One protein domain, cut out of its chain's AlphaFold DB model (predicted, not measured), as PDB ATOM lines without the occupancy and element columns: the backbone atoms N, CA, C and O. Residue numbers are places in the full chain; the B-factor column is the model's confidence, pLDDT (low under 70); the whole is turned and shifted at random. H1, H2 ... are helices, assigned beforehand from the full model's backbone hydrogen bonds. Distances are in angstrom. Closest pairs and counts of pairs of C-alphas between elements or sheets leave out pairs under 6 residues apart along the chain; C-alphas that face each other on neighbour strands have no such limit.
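What this domain is: This is residues 12 to 105 of the 193 residues of an uncharacterized protein of Gemmata massiliana (UniProt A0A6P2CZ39). Two long helices, H3 and H1, lie on opposite sides of two loop stretches that run between them; H4 packs on residues 62 to 70 of H3, and tiny H2 sits in a loop at one end. The 94 printed residues have four named helices, H1 to H4 in order, and no named strand: all helix. The whole is only just compact, close to loose, with a radius of gyration of the C-alphas of 14.5 A, spanning 44 by 29 by 17 A.

Where its parts are: Find C-alpha 62 at (-24.108, -45.016, -8.928); from there H3, residues 62 to 79, runs 27.1 A. H4, residues 93 to 103, ends at (-26.706, -36.486, -22.882). H1, residues 12 to 28, runs 24.2 A; H2 is residues 50 to 53.

How they stand to each other: Look at Arg 66 and Gly 95: their C-alphas, the closest of H3 and H4, are 6.1 A apart. H4 touches H3 at residues 62 to 70 alone, at a steep tilt of 44 degrees, the same way. H1 and H2 touch no helix. Every O i to N i+4 pair is within hydrogen-bond range in H1 and H4, 11 of 14 in H3; H2 is too short for one.

The domain as a whole: The printed part has no cut. Links H1 to H2 and H3 to H4 are long. Residue 105 alone has pLDDT under 70.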
ATOM      1  N   LYS A  12     -34.239 -61.436 -12.628       92.38
ATOM      2  CA  LYS A  12     -35.635 -61.234 -13.099       92.38
ATOM      3  C   LYS A  12     -35.783 -60.064 -14.080       92.38
ATOM      4  O   LYS A  12     -36.327 -60.245 -15.165       92.38
ATOM      5  N   HIS A  13     -35.178 -58.921 -13.758       92.31
ATOM      6  CA  HIS A  13     -35.254 -57.702 -14.561       92.31
ATOM      7  C   HIS A  13     -34.693 -57.876 -15.971       92.31
ATOM      8  O   HIS A  13     -35.221 -57.310 -16.918       92.31
ATOM      9  N   ASN A  14     -33.652 -58.694 -16.142       91.31
ATOM     10  CA  ASN A  14     -33.060 -58.942 -17.455       91.31
ATOM     11  C   ASN A  14     -34.006 -59.746 -18.351       91.31
ATOM     12  O   ASN A  14     -34.074 -59.497 -19.551       91.31
ATOM     13  N   TYR A  15     -34.734 -60.707 -17.777       94.06
ATOM     14  CA  TYR A  15     -35.718 -61.503 -18.511       94.06
ATOM     15  C   TYR A  15     -36.967 -60.684 -18.834       94.06
ATOM     16  O   TYR A  15     -37.432 -60.728 -19.973       94.06
ATOM     17  N   ILE A  16     -37.449 -59.887 -17.872       92.69
ATOM     18  CA  ILE A  16     -38.560 -58.951 -18.079       92.69
ATOM     19  C   ILE A  16     -38.192 -57.954 -19.179       92.69
ATOM     20  O   ILE A  16     -38.891 -57.882 -20.182       92.69
ATOM     21  N   LEU A  17     -37.051 -57.264 -19.068       94.06
ATOM     22  CA  LEU A  17     -36.597 -56.320 -20.090       94.06
ATOM     23  C   LEU A  17     -36.434 -56.985 -21.454       94.06
ATOM     24  O   LEU A  17     -36.798 -56.373 -22.450       94.06
ATOM     25  N   ARG A  18     -35.942 -58.226 -21.534       94.50
ATOM     26  CA  ARG A  18     -35.830 -58.936 -22.817       94.50
ATOM     27  C   ARG A  18     -37.185 -59.114 -23.493       94.50
ATOM     28  O   ARG A  18     -37.285 -58.846 -24.683       94.50
ATOM     29  N   GLY A  19     -38.199 -59.558 -22.751       93.06
ATOM     30  CA  GLY A  19     -39.551 -59.715 -23.286       93.06
ATOM     31  C   GLY A  19     -40.191 -58.368 -23.624       93.06
ATOM     32  O   GLY A  19     -40.666 -58.167 -24.738       93.06
ATOM     33  N   THR A  20     -40.138 -57.421 -22.687       93.06
ATOM     34  CA  THR A  20     -40.771 -56.106 -22.823       93.06
ATOM     35  C   THR A  20     -40.147 -55.279 -23.946       93.06
ATOM     36  O   THR A  20     -40.870 -54.698 -24.745       93.06
ATOM     37  N   THR A  21     -38.815 -55.226 -24.052       93.44
ATOM     38  CA  THR A  21     -38.149 -54.430 -25.101       93.44
ATOM     39  C   THR A  21     -38.248 -55.064 -26.485       93.44
ATOM     40  O   THR A  21     -38.348 -54.318 -27.453       93.44
ATOM     41  N   ASP A  22     -38.293 -56.400 -26.599       93.25
ATOM     42  CA  ASP A  22     -38.594 -57.070 -27.875       93.25
ATOM     43  C   ASP A  22     -40.013 -56.725 -28.345       93.25
ATOM     44  O   ASP A  22     -40.195 -56.332 -29.495       93.25
ATOM     45  N   ALA A  23     -41.001 -56.779 -27.445       91.56
ATOM     46  CA  ALA A  23     -42.373 -56.384 -27.756       91.56
ATOM     47  C   ALA A  23     -42.469 -54.905 -28.172       91.56
ATOM     48  O   ALA A  23     -43.055 -54.609 -29.209       91.56
ATOM     49  N   ILE A  24     -41.831 -53.992 -27.426       86.19
ATOM     50  CA  ILE A  24     -41.780 -52.561 -27.772       86.19
ATOM     51  C   ILE A  24     -41.147 -52.354 -29.150       86.19
ATOM     52  O   ILE A  24     -41.689 -51.624 -29.970       86.19
ATOM     53  N   ALA A  25     -40.005 -52.988 -29.430       90.00
ATOM     54  CA  ALA A  25     -39.320 -52.802 -30.705       90.00
ATOM     55  C   ALA A  25     -40.153 -53.298 -31.896       90.00
ATOM     56  O   ALA A  25     -40.152 -52.662 -32.949       90.00
ATOM     57  N   ARG A  26     -40.894 -54.402 -31.723       90.62
ATOM     58  CA  ARG A  26     -41.832 -54.914 -32.732       90.62
ATOM     59  C   ARG A  26     -43.010 -53.977 -32.962       90.62
ATOM     60  O   ARG A  26     -43.372 -53.779 -34.115       90.62
ATOM     61  N   GLU A  27     -43.569 -53.414 -31.894       87.94
ATOM     62  CA  GLU A  27     -44.674 -52.454 -31.979       87.94
ATOM     63  C   GLU A  27     -44.248 -51.173 -32.713       87.94
ATOM     64  O   GLU A  27     -44.979 -50.666 -33.556       87.94
ATOM     65  N   LEU A  28     -43.030 -50.686 -32.449       83.62
ATOM     66  CA  LEU A  28     -42.477 -49.499 -33.110       83.62
ATOM     67  C   LEU A  28     -42.126 -49.745 -34.586       83.62
ATOM     68  O   LEU A  28     -42.202 -48.832 -35.403       83.62
ATOM     69  N   GLY A  29     -41.715 -50.963 -34.944       88.94
ATOM     70  CA  GLY A  29     -41.397 -51.352 -36.323       88.94
ATOM     71  C   GLY A  29     -40.090 -50.778 -36.891       88.94
ATOM     72  O   GLY A  29     -39.593 -51.286 -37.894       88.94
ATOM     73  N   ASP A  30     -39.494 -49.772 -36.246       87.19
ATOM     74  CA  ASP A  30     -38.250 -49.113 -36.661       87.19
ATOM     75  C   ASP A  30     -37.197 -49.002 -35.537       87.19
ATOM     76  O   ASP A  30     -36.164 -48.345 -35.693       87.19
ATOM     77  N   ALA A  31     -37.423 -49.678 -34.407       89.94
ATOM     78  CA  ALA A  31     -36.540 -49.641 -33.250       89.94
ATOM     79  C   ALA A  31     -35.642 -50.885 -33.144       89.94
ATOM     80  O   ALA A  31     -36.046 -52.012 -33.429       89.94
ATOM     81  N   LEU A  32     -34.415 -50.683 -32.657       94.44
ATOM     82  CA  LEU A  32     -33.478 -51.756 -32.317       94.44
ATOM     83  C   LEU A  32     -33.288 -51.838 -30.802       94.44
ATOM     84  O   LEU A  32     -33.153 -50.819 -30.123       94.44
ATOM     85  N   VAL A  33     -33.209 -53.063 -30.278       95.12
ATOM     86  CA  VAL A  33     -32.898 -53.317 -28.866       95.12
ATOM     87  C   VAL A  33     -31.386 -53.464 -28.699       95.12
ATOM     88  O   VAL A  33     -30.786 -54.437 -29.158       95.12
ATOM     89  N   ALA A  34     -30.761 -52.497 -28.026       95.19
ATOM     90  CA  ALA A  34     -29.364 -52.597 -27.614       95.19
ATOM     91  C   ALA A  34     -29.165 -53.713 -26.560       95.19
ATOM     92  O   ALA A  34     -30.116 -54.087 -25.869       95.19
ATOM     93  N   PRO A  35     -27.938 -54.241 -26.377       94.69
ATOM     94  CA  PRO A  35     -27.664 -55.208 -25.317       94.69
ATOM     95  C   PRO A  35     -28.098 -54.709 -23.927       94.69
ATOM     96  O   PRO A  35     -27.784 -53.588 -23.532       94.69
ATOM     97  N   ILE A  36     -28.791 -55.564 -23.169       94.38
ATOM     98  CA  ILE A  36     -29.286 -55.236 -21.821       94.38
ATOM     99  C   ILE A  36     -28.112 -55.055 -20.852       94.38
ATOM    100  O   ILE A  36     -27.296 -55.965 -20.673       94.38
ATOM    101  N   VAL A  37     -28.077 -53.909 -20.167       94.62
ATOM    102  CA  VAL A  37     -27.158 -53.649 -19.050       94.62
ATOM    103  C   VAL A  37     -27.644 -54.416 -17.821       94.62
ATOM    104  O   VAL A  37     -28.658 -54.079 -17.220       94.62
ATOM    105  N   ARG A  38     -26.923 -55.484 -17.463       92.44
ATOM    106  CA  ARG A  38     -27.372 -56.467 -16.457       92.44
ATOM    107  C   ARG A  38     -27.117 -56.064 -15.005       92.44
ATOM    108  O   ARG A  38     -27.707 -56.650 -14.092       92.44
ATOM    109  N   PHE A  39     -26.205 -55.120 -14.793       92.62
ATOM    110  CA  PHE A  39     -25.760 -54.686 -13.474       92.62
ATOM    111  C   PHE A  39     -26.132 -53.227 -13.266       92.62
ATOM    112  O   PHE A  39     -25.906 -52.386 -14.133       92.62
ATOM    113  N   VAL A  40     -26.714 -52.958 -12.109       93.69
ATOM    114  CA  VAL A  40     -27.281 -51.670 -11.724       93.69
ATOM    115  C   VAL A  40     -26.975 -51.439 -10.239       93.69
ATOM    116  O   VAL A  40     -26.484 -52.356  -9.573       93.69
ATOM    117  N   PRO A  41     -27.194 -50.233  -9.705       94.25
ATOM    118  CA  PRO A  41     -27.097 -49.998  -8.271       94.25
ATOM    119  C   PRO A  41     -28.144 -50.793  -7.473       94.25
ATOM    120  O   PRO A  41     -29.340 -50.622  -7.663       94.25
ATOM    121  N   GLU A  42     -27.685 -51.640  -6.548       92.81
ATOM    122  CA  GLU A  42     -28.532 -52.456  -5.647       92.81
ATOM    123  C   GLU A  42     -28.241 -52.175  -4.156       92.81
ATOM    124  O   GLU A  42     -28.682 -52.887  -3.251       92.81
ATOM    125  N   GLY A  43     -27.441 -51.139  -3.883       90.12
ATOM    126  CA  GLY A  43     -26.954 -50.767  -2.551       90.12
ATOM    127  C   GLY A  43     -25.430 -50.626  -2.491       90.12
ATOM    128  O   GLY A  43     -24.714 -51.015  -3.414       90.12
ATOM    129  N   ARG A  44     -24.908 -50.043  -1.402       90.75
ATOM    130  CA  ARG A  44     -23.449 -49.937  -1.179       90.75
ATOM    131  C   ARG A  44     -22.839 -51.329  -0.965       90.75
ATOM    132  O   ARG A  44     -23.479 -52.201  -0.384       90.75
ATOM    133  N   ILE A  45     -21.599 -51.508  -1.415       91.44
ATOM    134  CA  ILE A  45     -20.894 -52.796  -1.350       91.44
ATOM    135  C   ILE A  45     -20.443 -53.109   0.083       91.44
ATOM    136  O   ILE A  45     -20.604 -54.240   0.532       91.44
ATOM    137  N   ASP A  46     -19.953 -52.105   0.815       90.88
ATOM    138  CA  ASP A  46     -19.457 -52.262   2.183       90.88
ATOM    139  C   ASP A  46     -19.858 -51.065   3.077       90.88
ATOM    140  O   ASP A  46     -19.726 -49.914   2.644       90.88
ATOM    141  N   PRO A  47     -20.393 -51.294   4.294       89.69
ATOM    142  CA  PRO A  47     -21.015 -52.547   4.738       89.69
ATOM    143  C   PRO A  47     -22.342 -52.772   3.998       89.69
ATOM    144  O   PRO A  47     -23.106 -51.811   3.862       89.69
ATOM    145  N   PRO A  48     -22.684 -53.994   3.559       90.75
ATOM    146  CA  PRO A  48     -23.812 -54.225   2.655       90.75
ATOM    147  C   PRO A  48     -25.184 -53.955   3.316       90.75
ATOM    148  O   PRO A  48     -25.539 -54.591   4.314       90.75
ATOM    149  N   PRO A  49     -26.005 -53.026   2.787       87.81
ATOM    150  CA  PRO A  49     -27.396 -52.843   3.170       87.81
ATOM    151  C   PRO A  49     -28.339 -53.473   2.135       87.81
ATOM    152  O   PRO A  49     -27.929 -53.808   1.028       87.81
ATOM    153  N   GLY A  50     -29.632 -53.552   2.465       90.38
ATOM    154  CA  GLY A  50     -30.677 -53.906   1.493       90.38
ATOM    155  C   GLY A  50     -30.390 -55.205   0.734       90.38
ATOM    156  O   GLY A  50     -29.978 -56.192   1.348       90.38
ATOM    157  N   HIS A  51     -30.567 -55.179  -0.591       91.38
ATOM    158  CA  HIS A  51     -30.382 -56.338  -1.471       91.38
ATOM    159  C   HIS A  51     -28.958 -56.913  -1.423       91.38
ATOM    160  O   HIS A  51     -28.784 -58.122  -1.569       91.38
ATOM    161  N   MET A  52     -27.937 -56.091  -1.145       94.69
ATOM    162  CA  MET A  52     -26.543 -56.545  -1.022       94.69
ATOM    163  C   MET A  52     -26.291 -57.464   0.185       94.69
ATOM    164  O   MET A  52     -25.231 -58.079   0.264       94.69
ATOM    165  N   LYS A  53     -27.244 -57.600   1.120       94.31
ATOM    166  CA  LYS A  53     -27.166 -58.592   2.211       94.31
ATOM    167  C   LYS A  53     -27.383 -60.029   1.737       94.31
ATOM    168  O   LYS A  53     -27.070 -60.962   2.474       94.31
ATOM    169  N   PHE A  54     -27.956 -60.211   0.550       93.38
ATOM    170  CA  PHE A  54     -28.381 -61.512   0.057       93.38
ATOM    171  C   PHE A  54     -27.392 -62.051  -0.987       93.38
ATOM    172  O   PHE A  54     -27.030 -61.325  -1.921       93.38
ATOM    173  N   PRO A  55     -26.945 -63.316  -0.862       90.44
ATOM    174  CA  PRO A  55     -26.029 -63.926  -1.820       90.44
ATOM    175  C   PRO A  55     -26.578 -63.900  -3.252       90.44
ATOM    176  O   PRO A  55     -27.724 -64.268  -3.497       90.44
ATOM    177  N   GLY A  56     -25.735 -63.500  -4.205       89.44
ATOM    178  CA  GLY A  56     -26.084 -63.431  -5.629       89.44
ATOM    179  C   GLY A  56     -26.499 -62.042  -6.128       89.44
ATOM    180  O   GLY A  56     -26.545 -61.846  -7.344       89.44
ATOM    181  N   THR A  57     -26.734 -61.073  -5.235       93.38
ATOM    182  CA  THR A  57     -26.872 -59.657  -5.615       93.38
ATOM    183  C   THR A  57     -25.521 -59.103  -6.070       93.38
ATOM    184  O   THR A  57     -24.505 -59.281  -5.398       93.38
ATOM    185  N   ILE A  58     -25.511 -58.406  -7.209       93.44
ATOM    186  CA  ILE A  58     -24.332 -57.709  -7.744       93.44
ATOM    187  C   ILE A  58     -24.718 -56.247  -7.953       93.44
ATOM    188  O   ILE A  58     -25.543 -55.948  -8.819       93.44
ATOM    189  N   SER A  59     -24.095 -55.356  -7.178       93.94
ATOM    190  CA  SER A  59     -24.327 -53.911  -7.236       93.94
ATOM    191  C   SER A  59     -23.185 -53.182  -7.941       93.94
ATOM    192  O   SER A  59     -22.010 -53.466  -7.700       93.94
ATOM    193  N   LEU A  60     -23.534 -52.200  -8.770       94.81
ATOM    194  CA  LEU A  60     -22.609 -51.153  -9.206       94.81
ATOM    195  C   LEU A  60     -22.716 -49.935  -8.284       94.81
ATOM    196  O   LEU A  60     -23.775 -49.648  -7.728       94.81
ATOM    197  N   SER A  61     -21.638 -49.155  -8.175       93.56
ATOM    198  CA  SER A  61     -21.785 -47.791  -7.664       93.56
ATOM    199  C   SER A  61     -22.638 -46.965  -8.636       93.56
ATOM    200  O   SER A  61     -22.643 -47.209  -9.846       93.56
ATOM    201  N   GLU A  62     -23.335 -45.957  -8.110       92.69
ATOM    202  CA  GLU A  62     -24.108 -45.016  -8.928       92.69
ATOM    203  C   GLU A  62     -23.224 -44.334  -9.989       92.69
ATOM    204  O   GLU A  62     -23.644 -44.173 -11.131       92.69
ATOM    205  N   ASP A  63     -21.984 -43.974  -9.634       92.50
ATOM    206  CA  ASP A  63     -21.026 -43.358 -10.558       92.50
ATOM    207  C   ASP A  63     -20.651 -44.301 -11.708       92.50
ATOM    208  O   ASP A  63     -20.796 -43.948 -12.878       92.50
ATOM    209  N   THR A  64     -20.265 -45.542 -11.392       95.44
ATOM    210  CA  THR A  64     -19.918 -46.545 -12.406       95.44
ATOM    211  C   THR A  64     -21.097 -46.826 -13.330       95.44
ATOM    212  O   THR A  64     -20.916 -46.917 -14.543       95.44
ATOM    213  N   PHE A  65     -22.311 -46.928 -12.782       95.62
ATOM    214  CA  PHE A  65     -23.516 -47.139 -13.578       95.62
ATOM    215  C   PHE A  65     -23.766 -45.988 -14.558       95.62
ATOM    216  O   PHE A  65     -24.009 -46.227 -15.740       95.62
ATOM    217  N   ARG A  66     -23.646 -44.736 -14.101       93.81
ATOM    218  CA  ARG A  66     -23.823 -43.564 -14.968       93.81
ATOM    219  C   ARG A  66     -22.761 -43.494 -16.056       93.81
ATOM    220  O   ARG A  66     -23.119 -43.319 -17.214       93.81
ATOM    221  N   ARG A  67     -21.484 -43.689 -15.712       90.81
ATOM    222  CA  ARG A  67     -20.376 -43.676 -16.683       90.81
ATOM    223  C   ARG A  67     -20.554 -44.753 -17.751       90.81
ATOM    224  O   ARG A  67     -20.443 -44.455 -18.934       90.81
ATOM    225  N   LEU A  68     -20.945 -45.964 -17.342       96.31
ATOM    226  CA  LEU A  68     -21.262 -47.054 -18.264       96.31
ATOM    227  C   LEU A  68     -22.378 -46.670 -19.247       96.31
ATOM    228  O   LEU A  68     -22.222 -46.844 -20.455       96.31
ATOM    229  N   LEU A  69     -23.501 -46.143 -18.750       95.31
ATOM    230  CA  LEU A  69     -24.611 -45.727 -19.612       95.31
ATOM    231  C   LEU A  69     -24.222 -44.571 -20.541       95.31
ATOM    232  O   LEU A  69     -24.627 -44.571 -21.704       95.31
ATOM    233  N   THR A  70     -23.437 -43.612 -20.047       90.12
ATOM    234  CA  THR A  70     -22.922 -42.490 -20.835       90.12
ATOM    235  C   THR A  70     -22.093 -42.983 -22.014       90.12
ATOM    236  O   THR A  70     -22.382 -42.603 -23.150       90.12
ATOM    237  N   ASP A  71     -21.135 -43.878 -21.776       91.62
ATOM    238  CA  ASP A  71     -20.253 -44.409 -22.820       91.62
ATOM    239  C   ASP A  71     -21.026 -45.253 -23.846       91.62
ATOM    240  O   ASP A  71     -20.808 -45.117 -25.055       91.62
ATOM    241  N   ILE A  72     -21.992 -46.067 -23.398       95.06
ATOM    242  CA  ILE A  72     -22.874 -46.839 -24.290       95.06
ATOM    243  C   ILE A  72     -23.672 -45.901 -25.202       95.06
ATOM    244  O   ILE A  72     -23.666 -46.060 -26.422       95.06
ATOM    245  N   CYS A  73     -24.336 -44.893 -24.632       91.06
ATOM    246  CA  CYS A  73     -25.131 -43.952 -25.415       91.06
ATOM    247  C   CYS A  73     -24.262 -43.118 -26.366       91.06
ATOM    248  O   CYS A  73     -24.649 -42.880 -27.511       91.06
ATOM    249  N   ALA A  74     -23.082 -42.683 -25.916       84.56
ATOM    250  CA  ALA A  74     -22.135 -41.945 -26.742       84.56
ATOM    251  C   ALA A  74     -21.646 -42.785 -27.931       84.56
ATOM    252  O   ALA A  74     -21.543 -42.258 -29.035       84.56
ATOM    253  N   SER A  75     -21.440 -44.089 -27.736       90.06
ATOM    254  CA  SER A  75     -20.981 -45.017 -28.779       90.06
ATOM    255  C   SER A  75     -21.990 -45.216 -29.912       90.06
ATOM    256  O   SER A  75     -21.601 -45.532 -31.033       90.06
ATOM    257  N   PHE A  76     -23.287 -45.005 -29.668       88.19
ATOM    258  CA  PHE A  76     -24.299 -45.100 -30.723       88.19
ATOM    259  C   PHE A  76     -24.349 -43.861 -31.628       88.19
ATOM    260  O   PHE A  76     -24.739 -43.965 -32.792       88.19
ATOM    261  N   ARG A  77     -23.913 -42.691 -31.148       79.50
ATOM    262  CA  ARG A  77     -23.999 -41.440 -31.922       79.50
ATOM    263  C   ARG A  77     -23.187 -41.460 -33.225       79.50
ATOM    264  O   ARG A  77     -23.761 -41.095 -34.251       79.50
ATOM    265  N   PRO A  78     -21.912 -41.912 -33.254       75.25
ATOM    266  CA  PRO A  78     -21.142 -42.015 -34.497       75.25
ATOM    267  C   PRO A  78     -21.767 -42.950 -35.537       75.25
ATOM    268  O   PRO A  78     -21.508 -42.798 -36.725       75.25
ATOM    269  N   HIS A  79     -22.610 -43.894 -35.109       85.25
ATOM    270  CA  HIS A  79     -23.312 -44.830 -35.993       85.25
ATOM    271  C   HIS A  79     -24.658 -44.286 -36.500       85.25
ATOM    272  O   HIS A  79     -25.437 -45.021 -37.099       85.25
ATOM    273  N   GLY A  80     -24.952 -43.002 -36.266       80.25
ATOM    274  CA  GLY A  80     -26.138 -42.328 -36.792       80.25
ATOM    275  C   GLY A  80     -27.387 -42.429 -35.914       80.25
ATOM    276  O   GLY A  80     -28.405 -41.830 -36.262       80.25
ATOM    277  N   PHE A  81     -27.330 -43.107 -34.762       83.75
ATOM    278  CA  PHE A  81     -28.449 -43.126 -33.818       83.75
ATOM    279  C   PHE A  81     -28.630 -41.745 -33.179       83.75
ATOM    280  O   PHE A  81     -27.734 -41.219 -32.517       83.75
ATOM    281  N   ARG A  82     -29.820 -41.163 -33.355       79.69
ATOM    282  CA  ARG A  82     -30.183 -39.843 -32.804       79.69
ATOM    283  C   ARG A  82     -31.181 -39.917 -31.653       79.69
ATOM    284  O   ARG A  82     -31.469 -38.902 -31.028       79.69
ATOM    285  N   ASP A  83     -31.742 -41.097 -31.433       84.19
ATOM    286  CA  ASP A  83     -32.927 -41.336 -30.625       84.19
ATOM    287  C   ASP A  83     -32.675 -42.542 -29.723       84.19
ATOM    288  O   ASP A  83     -33.012 -43.673 -30.054       84.19
ATOM    289  N   ILE A  84     -32.044 -42.293 -28.575       89.56
ATOM    290  CA  ILE A  84     -31.651 -43.331 -27.614       89.56
ATOM    291  C   ILE A  84     -32.571 -43.226 -26.399       89.56
ATOM    292  O   ILE A  84     -32.651 -42.169 -25.773       89.56
ATOM    293  N   VAL A  85     -33.282 -44.307 -26.082       90.62
ATOM    294  CA  VAL A  85     -34.207 -44.377 -24.942       90.62
ATOM    295  C   VAL A  85     -33.673 -45.381 -23.937       90.62
ATOM    296  O   VAL A  85     -33.382 -46.525 -24.279       90.62
ATOM    297  N   LEU A  86     -33.553 -44.947 -22.685       92.69
ATOM    298  CA  LEU A  86     -33.164 -45.807 -21.578       92.69
ATOM    299  C   LEU A  86     -34.428 -46.380 -20.929       92.69
ATOM    300  O   LEU A  86     -35.205 -45.638 -20.331       92.69
ATOM    301  N   VAL A  87     -34.621 -47.695 -21.040       91.38
ATOM    302  CA  VAL A  87     -35.751 -48.429 -20.446       91.38
ATOM    303  C   VAL A  87     -35.263 -49.195 -19.220       91.38
ATOM    304  O   VAL A  87     -34.232 -49.861 -19.276       91.38
ATOM    305  N   GLY A  88     -35.978 -49.074 -18.101       89.88
ATOM    306  CA  GLY A  88     -35.577 -49.652 -16.820       89.88
ATOM    307  C   GLY A  88     -36.758 -50.284 -16.100       89.88
ATOM    308  O   GLY A  88     -37.833 -49.695 -16.053       89.88
ATOM    309  N   ASP A  89     -36.526 -51.467 -15.534       86.94
ATOM    310  CA  ASP A  89     -37.522 -52.274 -14.813       86.94
ATOM    311  C   ASP A  89     -37.308 -52.250 -13.279       86.94
ATOM    312  O   ASP A  89     -38.252 -52.318 -12.503       86.94
ATOM    313  N   SER A  90     -36.059 -52.075 -12.830       78.88
ATOM    314  CA  SER A  90     -35.663 -51.901 -11.412       78.88
ATOM    315  C   SER A  90     -35.700 -50.431 -10.965       78.88
ATOM    316  O   SER A  90     -35.717 -49.564 -11.830       78.88
ATOM    317  N   GLY A  91     -35.561 -50.123  -9.667       75.12
ATOM    318  CA  GLY A  91     -35.564 -48.759  -9.082       75.12
ATOM    319  C   GLY A  91     -34.428 -47.788  -9.487       75.12
ATOM    320  O   GLY A  91     -34.177 -46.795  -8.803       75.12
ATOM    321  N   ASN A  92     -33.732 -48.047 -10.593       82.88
ATOM    322  CA  ASN A  92     -32.517 -47.355 -11.038       82.88
ATOM    323  C   ASN A  92     -32.762 -46.184 -12.006       82.88
ATOM    324  O   ASN A  92     -31.830 -45.614 -12.583       82.88
ATOM    325  N   GLN A  93     -34.019 -45.762 -12.158       88.06
ATOM    326  CA  GLN A  93     -34.421 -44.711 -13.093       88.06
ATOM    327  C   GLN A  93     -33.798 -43.350 -12.763       88.06
ATOM    328  O   GLN A  93     -33.629 -42.529 -13.663       88.06
ATOM    329  N   LYS A  94     -33.423 -43.087 -11.502       90.19
ATOM    330  CA  LYS A  94     -32.775 -41.821 -11.116       90.19
ATOM    331  C   LYS A  94     -31.440 -41.625 -11.843       90.19
ATOM    332  O   LYS A  94     -31.221 -40.557 -12.413       90.19
ATOM    333  N   GLY A  95     -30.579 -42.644 -11.849       90.56
ATOM    334  CA  GLY A  95     -29.294 -42.605 -12.549       90.56
ATOM    335  C   GLY A  95     -29.471 -42.514 -14.062       90.56
ATOM    336  O   GLY A  95     -28.854 -41.670 -14.707       90.56
ATOM    337  N   MET A  96     -30.404 -43.292 -14.616       93.81
ATOM    338  CA  MET A  96     -30.743 -43.241 -16.043       93.81
ATOM    339  C   MET A  96     -31.256 -41.859 -16.469       93.81
ATOM    340  O   MET A  96     -30.843 -41.343 -17.502       93.81
ATOM    341  N   LYS A  97     -32.122 -41.228 -15.665       90.88
ATOM    342  CA  LYS A  97     -32.638 -39.879 -15.930       90.88
ATOM    343  C   LYS A  97     -31.525 -38.836 -15.895       90.88
ATOM    344  O   LYS A  97     -31.536 -37.931 -16.723       90.88
ATOM    345  N   ALA A  98     -30.571 -38.963 -14.971       88.81
ATOM    346  CA  ALA A  98     -29.410 -38.079 -14.918       88.81
ATOM    347  C   ALA A  98     -28.555 -38.201 -16.189       88.81
ATOM    348  O   ALA A  98     -28.247 -37.185 -16.802       88.81
ATOM    349  N   VAL A  99     -28.263 -39.428 -16.634       90.38
ATOM    350  CA  VAL A  99     -27.520 -39.679 -17.883       90.38
ATOM    351  C   VAL A  99     -28.283 -39.150 -19.094       90.38
ATOM    352  O   VAL A  99     -27.712 -38.452 -19.925       90.38
ATOM    353  N   ALA A 100     -29.586 -39.425 -19.185       88.62
ATOM    354  CA  ALA A 100     -30.418 -38.928 -20.273       88.62
ATOM    355  C   ALA A 100     -30.441 -37.394 -20.315       88.62
ATOM    356  O   ALA A 100     -30.327 -36.829 -21.395       88.62
ATOM    357  N   ALA A 101     -30.540 -36.720 -19.165       83.50
ATOM    358  CA  ALA A 101     -30.502 -35.261 -19.080       83.50
ATOM    359  C   ALA A 101     -29.127 -34.690 -19.452       83.50
ATOM    360  O   ALA A 101     -29.051 -33.675 -20.137       83.50
ATOM    361  N   GLU A 102     -28.045 -35.346 -19.033       79.06
ATOM    362  CA  GLU A 102     -26.687 -34.939 -19.381       79.06
ATOM    363  C   GLU A 102     -26.414 -35.108 -20.878       79.06
ATOM    364  O   GLU A 102     -25.782 -34.254 -21.501       79.06
ATOM    365  N   LEU A 103     -26.871 -36.211 -21.463       76.44
ATOM    366  CA  LEU A 103     -26.706 -36.486 -22.882       76.44
ATOM    367  C   LEU A 103     -27.710 -35.735 -23.745       76.44
ATOM    368  O   LEU A 103     -27.440 -35.551 -24.931       76.44
ATOM    369  N   HIS A 104     -28.834 -35.291 -23.189       74.38
ATOM    370  CA  HIS A 104     -29.738 -34.417 -23.909       74.38
ATOM    371  C   HIS A 104     -28.982 -33.168 -24.355       74.38
ATOM    372  O   HIS A 104     -28.105 -32.652 -23.659       74.38
ATOM    373  N   GLU A 105     -29.294 -32.721 -25.561       68.75
ATOM    374  CA  GLU A 105     -28.621 -31.612 -26.210       68.75
ATOM    375  C   GLU A 105     -28.927 -30.317 -25.438       68.75
ATOM    376  O   GLU A 105     -29.954 -29.667 -25.631       68.75
TER     377      GLU A 105